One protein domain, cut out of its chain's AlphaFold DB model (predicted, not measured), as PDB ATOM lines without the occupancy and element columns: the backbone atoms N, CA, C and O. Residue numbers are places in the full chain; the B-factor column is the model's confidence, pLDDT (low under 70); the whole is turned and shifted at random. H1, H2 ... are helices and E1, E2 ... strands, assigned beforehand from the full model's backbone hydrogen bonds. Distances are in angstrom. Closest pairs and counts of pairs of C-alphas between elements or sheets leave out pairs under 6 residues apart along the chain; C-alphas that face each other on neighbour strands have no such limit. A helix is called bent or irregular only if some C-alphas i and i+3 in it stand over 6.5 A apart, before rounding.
ATOM      1  N   ALA A   4     183.774 128.492 239.255       86.31
ATOM      2  CA  ALA A   4     182.553 128.858 239.952       86.31
ATOM      3  C   ALA A   4     182.330 127.949 241.159       86.31
ATOM      4  O   ALA A   4     182.799 126.811 241.183       86.31
ATOM      5  N   THR A   5     181.573 128.450 242.130       88.00
ATOM      6  CA  THR A   5     181.087 127.649 243.249       88.00
ATOM      7  C   THR A   5     179.584 127.469 243.073       88.00
ATOM      8  O   THR A   5     178.827 128.445 243.054       88.00
ATOM      9  N   VAL A   6     179.147 126.223 242.913       89.00
ATOM     10  CA  VAL A   6     177.726 125.864 242.936       89.00
ATOM     11  C   VAL A   6     177.339 125.682 244.391       89.00
ATOM     12  O   VAL A   6     177.916 124.831 245.055       89.00
ATOM     13  N   LEU A   7     176.410 126.487 244.892       89.38
ATOM     14  CA  LEU A   7     175.934 126.453 246.272       89.38
ATOM     15  C   LEU A   7     174.477 125.997 246.286       89.38
ATOM     16  O   LEU A   7     173.638 126.582 245.608       89.38
ATOM     17  N   VAL A   8     174.180 124.994 247.098       88.50
ATOM     18  CA  VAL A   8     172.834 124.466 247.307       88.50
ATOM     19  C   VAL A   8     172.441 124.679 248.755       88.50
ATOM     20  O   VAL A   8     173.176 124.301 249.673       88.50
ATOM     21  N   ILE A   9     171.258 125.253 248.962       86.94
ATOM     22  CA  ILE A   9     170.623 125.287 250.273       86.94
ATOM     23  C   ILE A   9     169.687 124.085 250.347       86.94
ATOM     24  O   ILE A   9     168.654 124.058 249.693       86.94
ATOM     25  N   VAL A  10     170.052 123.085 251.148       84.12
ATOM     26  CA  VAL A  10     169.359 121.780 251.197       84.12
ATOM     27  C   VAL A  10     167.899 121.918 251.644       84.12
ATOM     28  O   VAL A  10     167.042 121.146 251.229       84.12
ATOM     29  N   ASP A  11     167.597 122.945 252.439       81.44
ATOM     30  CA  ASP A  11     166.236 123.253 252.899       81.44
ATOM     31  C   ASP A  11     165.329 123.801 251.775       81.44
ATOM     32  O   ASP A  11     164.107 123.860 251.921       81.44
ATOM     33  N   ARG A  12     165.900 124.198 250.626       82.50
ATOM     34  CA  ARG A  12     165.124 124.651 249.472       82.50
ATOM     35  C   ARG A  12     164.772 123.469 248.565       82.50
ATOM     36  O   ARG A  12     165.666 122.841 247.999       82.50
ATOM     37  N   PRO A  13     163.475 123.189 248.365       84.19
ATOM     38  CA  PRO A  13     163.049 122.038 247.584       84.19
ATOM     39  C   PRO A  13     163.480 122.177 246.120       84.19
ATOM     40  O   PRO A  13     163.281 123.227 245.508       84.19
ATOM     41  N   GLY A  14     164.039 121.107 245.552       85.19
ATOM     42  CA  GLY A  14     164.431 121.041 244.145       85.19
ATOM     43  C   GLY A  14     165.806 121.632 243.823       85.19
ATOM     44  O   GLY A  14     166.298 121.422 242.717       85.19
ATOM     45  N   GLU A  15     166.446 122.374 244.738       87.81
ATOM     46  CA  GLU A  15     167.781 122.937 244.484       87.81
ATOM     47  C   GLU A  15     168.856 121.843 244.398       87.81
ATOM     48  O   GLU A  15     169.760 121.943 243.566       87.81
ATOM     49  N   TRP A  16     168.731 120.782 245.205       88.94
ATOM     50  CA  TRP A  16     169.649 119.642 245.181       88.94
ATOM     51  C   TRP A  16     169.582 118.897 243.850       88.94
ATOM     52  O   TRP A  16     170.599 118.718 243.189       88.94
ATOM     53  N   GLU A  17     168.382 118.519 243.420       90.56
ATOM     54  CA  GLU A  17     168.152 117.741 242.204       90.56
ATOM     55  C   GLU A  17     168.574 118.515 240.948       90.56
ATOM     56  O   GLU A  17     169.117 117.941 240.003       90.56
ATOM     57  N   VAL A  18     168.371 119.838 240.943       90.38
ATOM     58  CA  VAL A  18     168.841 120.708 239.858       90.38
ATOM     59  C   VAL A  18     170.367 120.771 239.823       90.38
ATOM     60  O   VAL A  18     170.948 120.664 238.742       90.38
ATOM     61  N   ALA A  19     171.025 120.938 240.973       89.12
ATOM     62  CA  ALA A  19     172.483 120.979 241.036       89.12
ATOM     63  C   ALA A  19     173.110 119.631 240.660       89.12
ATOM     64  O   ALA A  19     174.036 119.599 239.854       89.12
ATOM     65  N   GLU A  20     172.575 118.526 241.175       89.81
ATOM     66  CA  GLU A  20     173.038 117.168 240.885       89.81
ATOM     67  C   GLU A  20     172.895 116.843 239.392       89.81
ATOM     68  O   GLU A  20     173.874 116.469 238.743       89.81
ATOM     69  N   GLY A  21     171.722 117.106 238.805       91.06
ATOM     70  CA  GLY A  21     171.496 116.900 237.375       91.06
ATOM     71  C   GLY A  21     172.344 117.814 236.483       91.06
ATOM     72  O   GLY A  21     172.689 117.444 235.356       91.06
ATOM     73  N   TRP A  22     172.705 119.010 236.961       92.00
ATOM     74  CA  TRP A  22     173.658 119.880 236.272       92.00
ATOM     75  C   TRP A  22     175.086 119.327 236.346       92.00
ATOM     76  O   TRP A  22     175.756 119.251 235.314       92.00
ATOM     77  N   VAL A  23     175.539 118.901 237.533       90.00
ATOM     78  CA  VAL A  23     176.871 118.311 237.732       90.00
ATOM     79  C   VAL A  23     177.027 117.074 236.858       90.00
ATOM     80  O   VAL A  23     177.997 116.997 236.112       90.00
ATOM     81  N   GLU A  24     176.066 116.151 236.880       91.12
ATOM     82  CA  GLU A  24     176.114 114.913 236.098       91.12
ATOM     83  C   GLU A  24     176.201 115.189 234.590       91.12
ATOM     84  O   GLU A  24     177.057 114.631 233.906       91.12
ATOM     85  N   ARG A  25     175.383 116.118 234.076       91.06
ATOM     86  CA  ARG A  25     175.380 116.497 232.652       91.06
ATOM     87  C   ARG A  25     176.717 117.065 232.183       91.06
ATOM     88  O   ARG A  25     177.112 116.842 231.039       91.06
ATOM     89  N   TRP A  26     177.369 117.862 233.023       91.31
ATOM     90  CA  TRP A  26     178.565 118.608 232.641       91.31
ATOM     91  C   TRP A  26     179.865 117.961 233.110       91.31
ATOM     92  O   TRP A  26     180.925 118.411 232.676       91.31
ATOM     93  N   ARG A  27     179.804 116.902 233.926       88.50
ATOM     94  CA  ARG A  27     180.954 116.261 234.578       88.50
ATOM     95  C   ARG A  27     182.097 115.955 233.614       88.50
ATOM     96  O   ARG A  27     183.222 116.365 233.871       88.50
ATOM     97  N   ASP A  28     181.803 115.336 232.471       89.06
ATOM     98  CA  ASP A  28     182.802 114.980 231.447       89.06
ATOM     99  C   ASP A  28     183.432 116.190 230.736       89.06
ATOM    100  O   ASP A  28     184.462 116.076 230.073       89.06
ATOM    101  N   ARG A  29     182.799 117.364 230.838       89.81
ATOM    102  CA  ARG A  29     183.239 118.618 230.208       89.81
ATOM    103  C   ARG A  29     183.857 119.599 231.205       89.81
ATOM    104  O   ARG A  29     184.374 120.634 230.778       89.81
ATOM    105  N   MET A  30     183.796 119.312 232.504       88.75
ATOM    106  CA  MET A  30     184.458 120.104 233.538       88.75
ATOM    107  C   MET A  30     185.937 119.728 233.621       88.75
ATOM    108  O   MET A  30     186.303 118.559 233.569       88.75
ATOM    109  N   ALA A  31     186.798 120.731 233.776       88.69
ATOM    110  CA  ALA A  31     188.218 120.506 234.032       88.69
ATOM    111  C   ALA A  31     188.464 120.099 235.491       88.69
ATOM    112  O   ALA A  31     189.394 119.349 235.776       88.69
ATOM    113  N   VAL A  32     187.633 120.599 236.411       86.00
ATOM    114  CA  VAL A  32     187.663 120.258 237.835       86.00
ATOM    115  C   VAL A  32     186.228 120.106 238.317       86.00
ATOM    116  O   VAL A  32     185.436 121.036 238.185       86.00
ATOM    117  N   CYS A  33     185.912 118.945 238.883       88.06
ATOM    118  CA  CYS A  33     184.674 118.692 239.608       88.06
ATOM    119  C   CYS A  33     184.978 117.707 240.747       88.06
ATOM    120  O   CYS A  33     185.392 116.581 240.455       88.06
ATOM    121  N   PRO A  34     184.820 118.095 242.022       85.88
ATOM    122  CA  PRO A  34     184.964 117.164 243.133       85.88
ATOM    123  C   PRO A  34     183.877 116.085 243.066       85.88
ATOM    124  O   PRO A  34     182.764 116.341 242.607       85.88
ATOM    125  N   GLU A  35     184.218 114.867 243.493       85.25
ATOM    126  CA  GLU A  35     183.284 113.731 243.479       85.25
ATOM    127  C   GLU A  35     182.170 113.887 244.513       85.25
ATOM    128  O   GLU A  35     181.039 113.474 244.268       85.25
ATOM    129  N   GLU A  36     182.487 114.519 245.640       87.25
ATOM    130  CA  GLU A  36     181.561 114.760 246.739       87.25
ATOM    131  C   GLU A  36     181.401 116.271 246.976       87.25
ATOM    132  O   GLU A  36     182.387 117.014 246.885       87.25
ATOM    133  N   PRO A  37     180.181 116.747 247.291       89.19
ATOM    134  CA  PRO A  37     179.982 118.120 247.729       89.19
ATOM    135  C   PRO A  37     180.705 118.399 249.044       89.19
ATOM    136  O   PRO A  37     180.711 117.585 249.967       89.19
ATOM    137  N   GLY A  38     181.234 119.612 249.169       88.31
ATOM    138  CA  GLY A  38     181.599 120.169 250.463       88.31
ATOM    139  C   GLY A  38     180.359 120.617 251.240       88.31
ATOM    140  O   GLY A  38     179.319 120.919 250.659       88.31
ATOM    141  N   GLY A  39     180.475 120.691 252.564       87.31
ATOM    142  CA  GLY A  39     179.442 121.246 253.440       87.31
ATOM    143  C   GLY A  39     178.945 120.303 254.512       87.31
ATOM    144  O   GLY A  39     179.459 119.205 254.695       87.31
ATOM    145  N   CYS A  40     177.971 120.782 255.284       86.12
ATOM    146  CA  CYS A  40     177.331 119.962 256.308       86.12
ATOM    147  C   CYS A  40     176.300 118.995 255.712       86.12
ATOM    148  O   CYS A  40     175.859 118.097 256.422       86.12
ATOM    149  N   LEU A  41     175.901 119.202 254.447       82.38
ATOM    150  CA  LEU A  41     174.947 118.394 253.671       82.38
ATOM    151  C   LEU A  41     173.531 118.299 254.260       82.38
ATOM    152  O   LEU A  41     172.625 117.800 253.607       82.38
ATOM    153  N   CYS A  42     173.310 118.818 255.467       82.69
ATOM    154  CA  CYS A  42     171.996 118.961 256.082       82.69
ATOM    155  C   CYS A  42     171.394 120.360 255.891       82.69
ATOM    156  O   CYS A  42     170.177 120.499 255.895       82.69
ATOM    157  N   CYS A  43     172.231 121.387 255.714       83.88
ATOM    158  CA  CYS A  43     171.780 122.772 255.529       83.88
ATOM    159  C   CYS A  43     172.325 123.381 254.237       83.88
ATOM    160  O   CYS A  43     171.631 124.123 253.546       83.88
ATOM    161  N   VAL A  44     173.586 123.088 253.926       88.56
ATOM    162  CA  VAL A  44     174.294 123.655 252.787       88.56
ATOM    163  C   VAL A  44     175.228 122.614 252.188       88.56
ATOM    164  O   VAL A  44     175.882 121.857 252.916       88.56
ATOM    165  N   ALA A  45     175.282 122.608 250.865       90.44
ATOM    166  CA  ALA A  45     176.224 121.837 250.078       90.44
ATOM    167  C   ALA A  45     176.832 122.725 248.994       90.44
ATOM    168  O   ALA A  45     176.186 123.665 248.527       90.44
ATOM    169  N   TRP A  46     178.073 122.455 248.603       90.06
ATOM    170  CA  TRP A  46     178.706 123.184 247.515       90.06
ATOM    171  C   TRP A  46     179.672 122.338 246.694       90.06
ATOM    172  O   TRP A  46     180.284 121.398 247.196       90.06
ATOM    173  N   TRP A  47     179.855 122.739 245.439       90.81
ATOM    174  CA  TRP A  47     180.871 122.205 244.538       90.81
ATOM    175  C   TRP A  47     181.697 123.346 243.967       90.81
ATOM    176  O   TRP A  47     181.162 124.265 243.346       90.81
ATOM    177  N   ASP A  48     183.010 123.263 244.136       89.94
ATOM    178  CA  ASP A  48     183.948 124.141 243.447       89.94
ATOM    179  C   ASP A  48     184.331 123.510 242.114       89.94
ATOM    180  O   ASP A  48     185.000 122.476 242.064       89.94
ATOM    181  N   VAL A  49     183.877 124.125 241.026       89.75
ATOM    182  CA  VAL A  49     183.973 123.570 239.676       89.75
ATOM    183  C   VAL A  49     184.719 124.505 238.735       89.75
ATOM    184  O   VAL A  49     184.633 125.732 238.825       89.75
ATOM    185  N   ASP A  50     185.445 123.916 237.792       91.31
ATOM    186  CA  ASP A  50     186.065 124.611 236.666       91.31
ATOM    187  C   ASP A  50     185.352 124.126 235.396       91.31
ATOM    188  O   ASP A  50     185.623 123.045 234.869       91.31
ATOM    189  N   ALA A  51     184.343 124.888 234.970       88.38
ATOM    190  CA  ALA A  51     183.364 124.489 233.960       88.38
ATOM    191  C   ALA A  51     183.366 125.484 232.789       88.38
ATOM    192  O   ALA A  51     183.739 126.644 232.963       88.38
ATOM    193  N   PRO A  52     182.971 125.085 231.568       89.88
ATOM    194  CA  PRO A  52     182.889 126.021 230.455       89.88
ATOM    195  C   PRO A  52     181.784 127.064 230.701       89.88
ATOM    196  O   PRO A  52     180.798 126.807 231.388       89.88
ATOM    197  N   GLN A  53     181.935 128.261 230.128       87.19
ATOM    198  CA  GLN A  53     181.029 129.387 230.402       87.19
ATOM    199  C   GLN A  53     179.565 129.093 230.029       87.19
ATOM    200  O   GLN A  53     178.652 129.585 230.682       87.19
ATOM    201  N   GLU A  54     179.343 128.264 229.011       90.00
ATOM    202  CA  GLU A  54     178.026 127.736 228.636       90.00
ATOM    203  C   GLU A  54     177.347 126.956 229.772       90.00
ATOM    204  O   GLU A  54     176.177 127.201 230.043       90.00
ATOM    205  N   ALA A  55     178.091 126.120 230.501       88.69
ATOM    206  CA  ALA A  55     177.570 125.369 231.639       88.69
ATOM    207  C   ALA A  55     177.165 126.311 232.777       88.69
ATOM    208  O   ALA A  55     176.105 126.158 233.381       88.69
ATOM    209  N   LEU A  56     177.987 127.335 233.035       86.81
ATOM    210  CA  LEU A  56     177.718 128.341 234.066       86.81
ATOM    211  C   LEU A  56     176.530 129.250 233.728       86.81
ATOM    212  O   LEU A  56     175.931 129.824 234.632       86.81
ATOM    213  N   ASN A  57     176.205 129.415 232.445       87.69
ATOM    214  CA  ASN A  57     175.028 130.165 232.008       87.69
ATOM    215  C   ASN A  57     173.735 129.336 232.093       87.69
ATOM    216  O   ASN A  57     172.657 129.923 232.109       87.69
ATOM    217  N   GLU A  58     173.832 128.003 232.139       87.69
ATOM    218  CA  GLU A  58     172.685 127.100 232.319       87.69
ATOM    219  C   GLU A  58     172.270 126.980 233.795       87.69
ATOM    220  O   GLU A  58     171.104 126.726 234.099       87.69
ATOM    221  N   LEU A  59     173.208 127.200 234.720       85.12
ATOM    222  CA  LEU A  59     172.922 127.201 236.153       85.12
ATOM    223  C   LEU A  59     172.001 128.369 236.544       85.12
ATOM    224  O   LEU A  59     172.278 129.523 236.193       85.12
ATOM    225  N   PRO A  60     170.957 128.115 237.356       83.69
ATOM    226  CA  PRO A  60     170.174 129.175 237.967       83.69
ATOM    227  C   PRO A  60     171.075 130.104 238.778       83.69
ATOM    228  O   PRO A  60     171.943 129.659 239.531       83.69
ATOM    229  N   THR A  61     170.825 131.410 238.699       79.00
ATOM    230  CA  THR A  61     171.609 132.404 239.451       79.00
ATOM    231  C   THR A  61     171.497 132.220 240.968       79.00
ATOM    232  O   THR A  61     172.378 132.654 241.697       79.00
ATOM    233  N   SER A  62     170.442 131.555 241.449       79.06
ATOM    234  CA  SER A  62     170.273 131.193 242.861       79.06
ATOM    235  C   SER A  62     171.265 130.136 243.348       79.06
ATOM    236  O   SER A  62     171.581 130.135 244.533       79.06
ATOM    237  N   LEU A  63     171.753 129.274 242.449       80.69
ATOM    238  CA  LEU A  63     172.718 128.206 242.741       80.69
ATOM    239  C   LEU A  63     174.154 128.605 242.394       80.69
ATOM    240  O   LEU A  63     175.113 127.987 242.850       80.69
ATOM    241  N   LEU A  64     174.316 129.628 241.559       77.56
ATOM    242  CA  LEU A  64     175.611 130.068 241.074       77.56
ATOM    243  C   LEU A  64     176.167 131.190 241.956       77.56
ATOM    244  O   LEU A  64     175.838 132.362 241.770       77.56
ATOM    245  N   SER A  65     177.099 130.851 242.843       71.38
ATOM    246  CA  SER A  65     177.953 131.852 243.475       71.38
ATOM    247  C   SER A  65     179.204 132.044 242.619       71.38
ATOM    248  O   SER A  65     180.131 131.230 242.620       71.38
ATOM    249  N   ARG A  66     179.246 133.140 241.852       61.50
ATOM    250  CA  ARG A  66     180.472 133.584 241.168       61.50
ATOM    251  C   ARG A  66     181.381 134.267 242.185       61.50
ATOM    252  O   ARG A  66     181.512 135.486 242.194       61.50
TER     253      ARG A  66
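Overview. This is residues 4 to 66 of the 91 residues of an uncharacterized protein of Limnoglobus roseus (UniProt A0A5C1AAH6). A two-stranded antiparallel sheet, order E1 - E2, has the long helix H1 over one face and short H2 at one end. Short pairings extend it: residues 64 to 65 with 5 to 6 of E1, and 38 to 39 with 45 to 46 of E2. The 63 printed residues run E1, H1, E2, H2, mixed helices and strands, compact with a radius of gyration of the C-alphas of 10.6 A, spanning 28 by 21 by 19 A.

Along the chain. E1, residues 4 to 9, begins at C-alpha (182.553, 128.858, 239.952) and measures 16.2 A. H1, 15 to 29, measures 21.5 A and is irregular: C-alphas 25 and 28 are 7.7 A apart. E2, 44 to 50, measures 20.0 A. H2, 53 to 58, measures 8.9 A and ends at C-alpha (172.685, 127.100, 232.319).

Arrangement. E1 and E2 stand at 163 degrees, with N 6 and O 47 2.8 A apart, within hydrogen-bond range. The closest C-alphas of E1 and H1, Val 8 and Glu 15, are 6.0 A apart. H1 and H2 are close but not clearly touching, their closest C-alphas, Trp 26 and Ala 55, 6.9 A apart. O i to N i+4 pairs are within range throughout H2 and in 9 of 11 in H1.

Size, cuts and confidence. The printed part has no cut. The link from H1 to E2 is long. Residue 66 has pLDDT under 70.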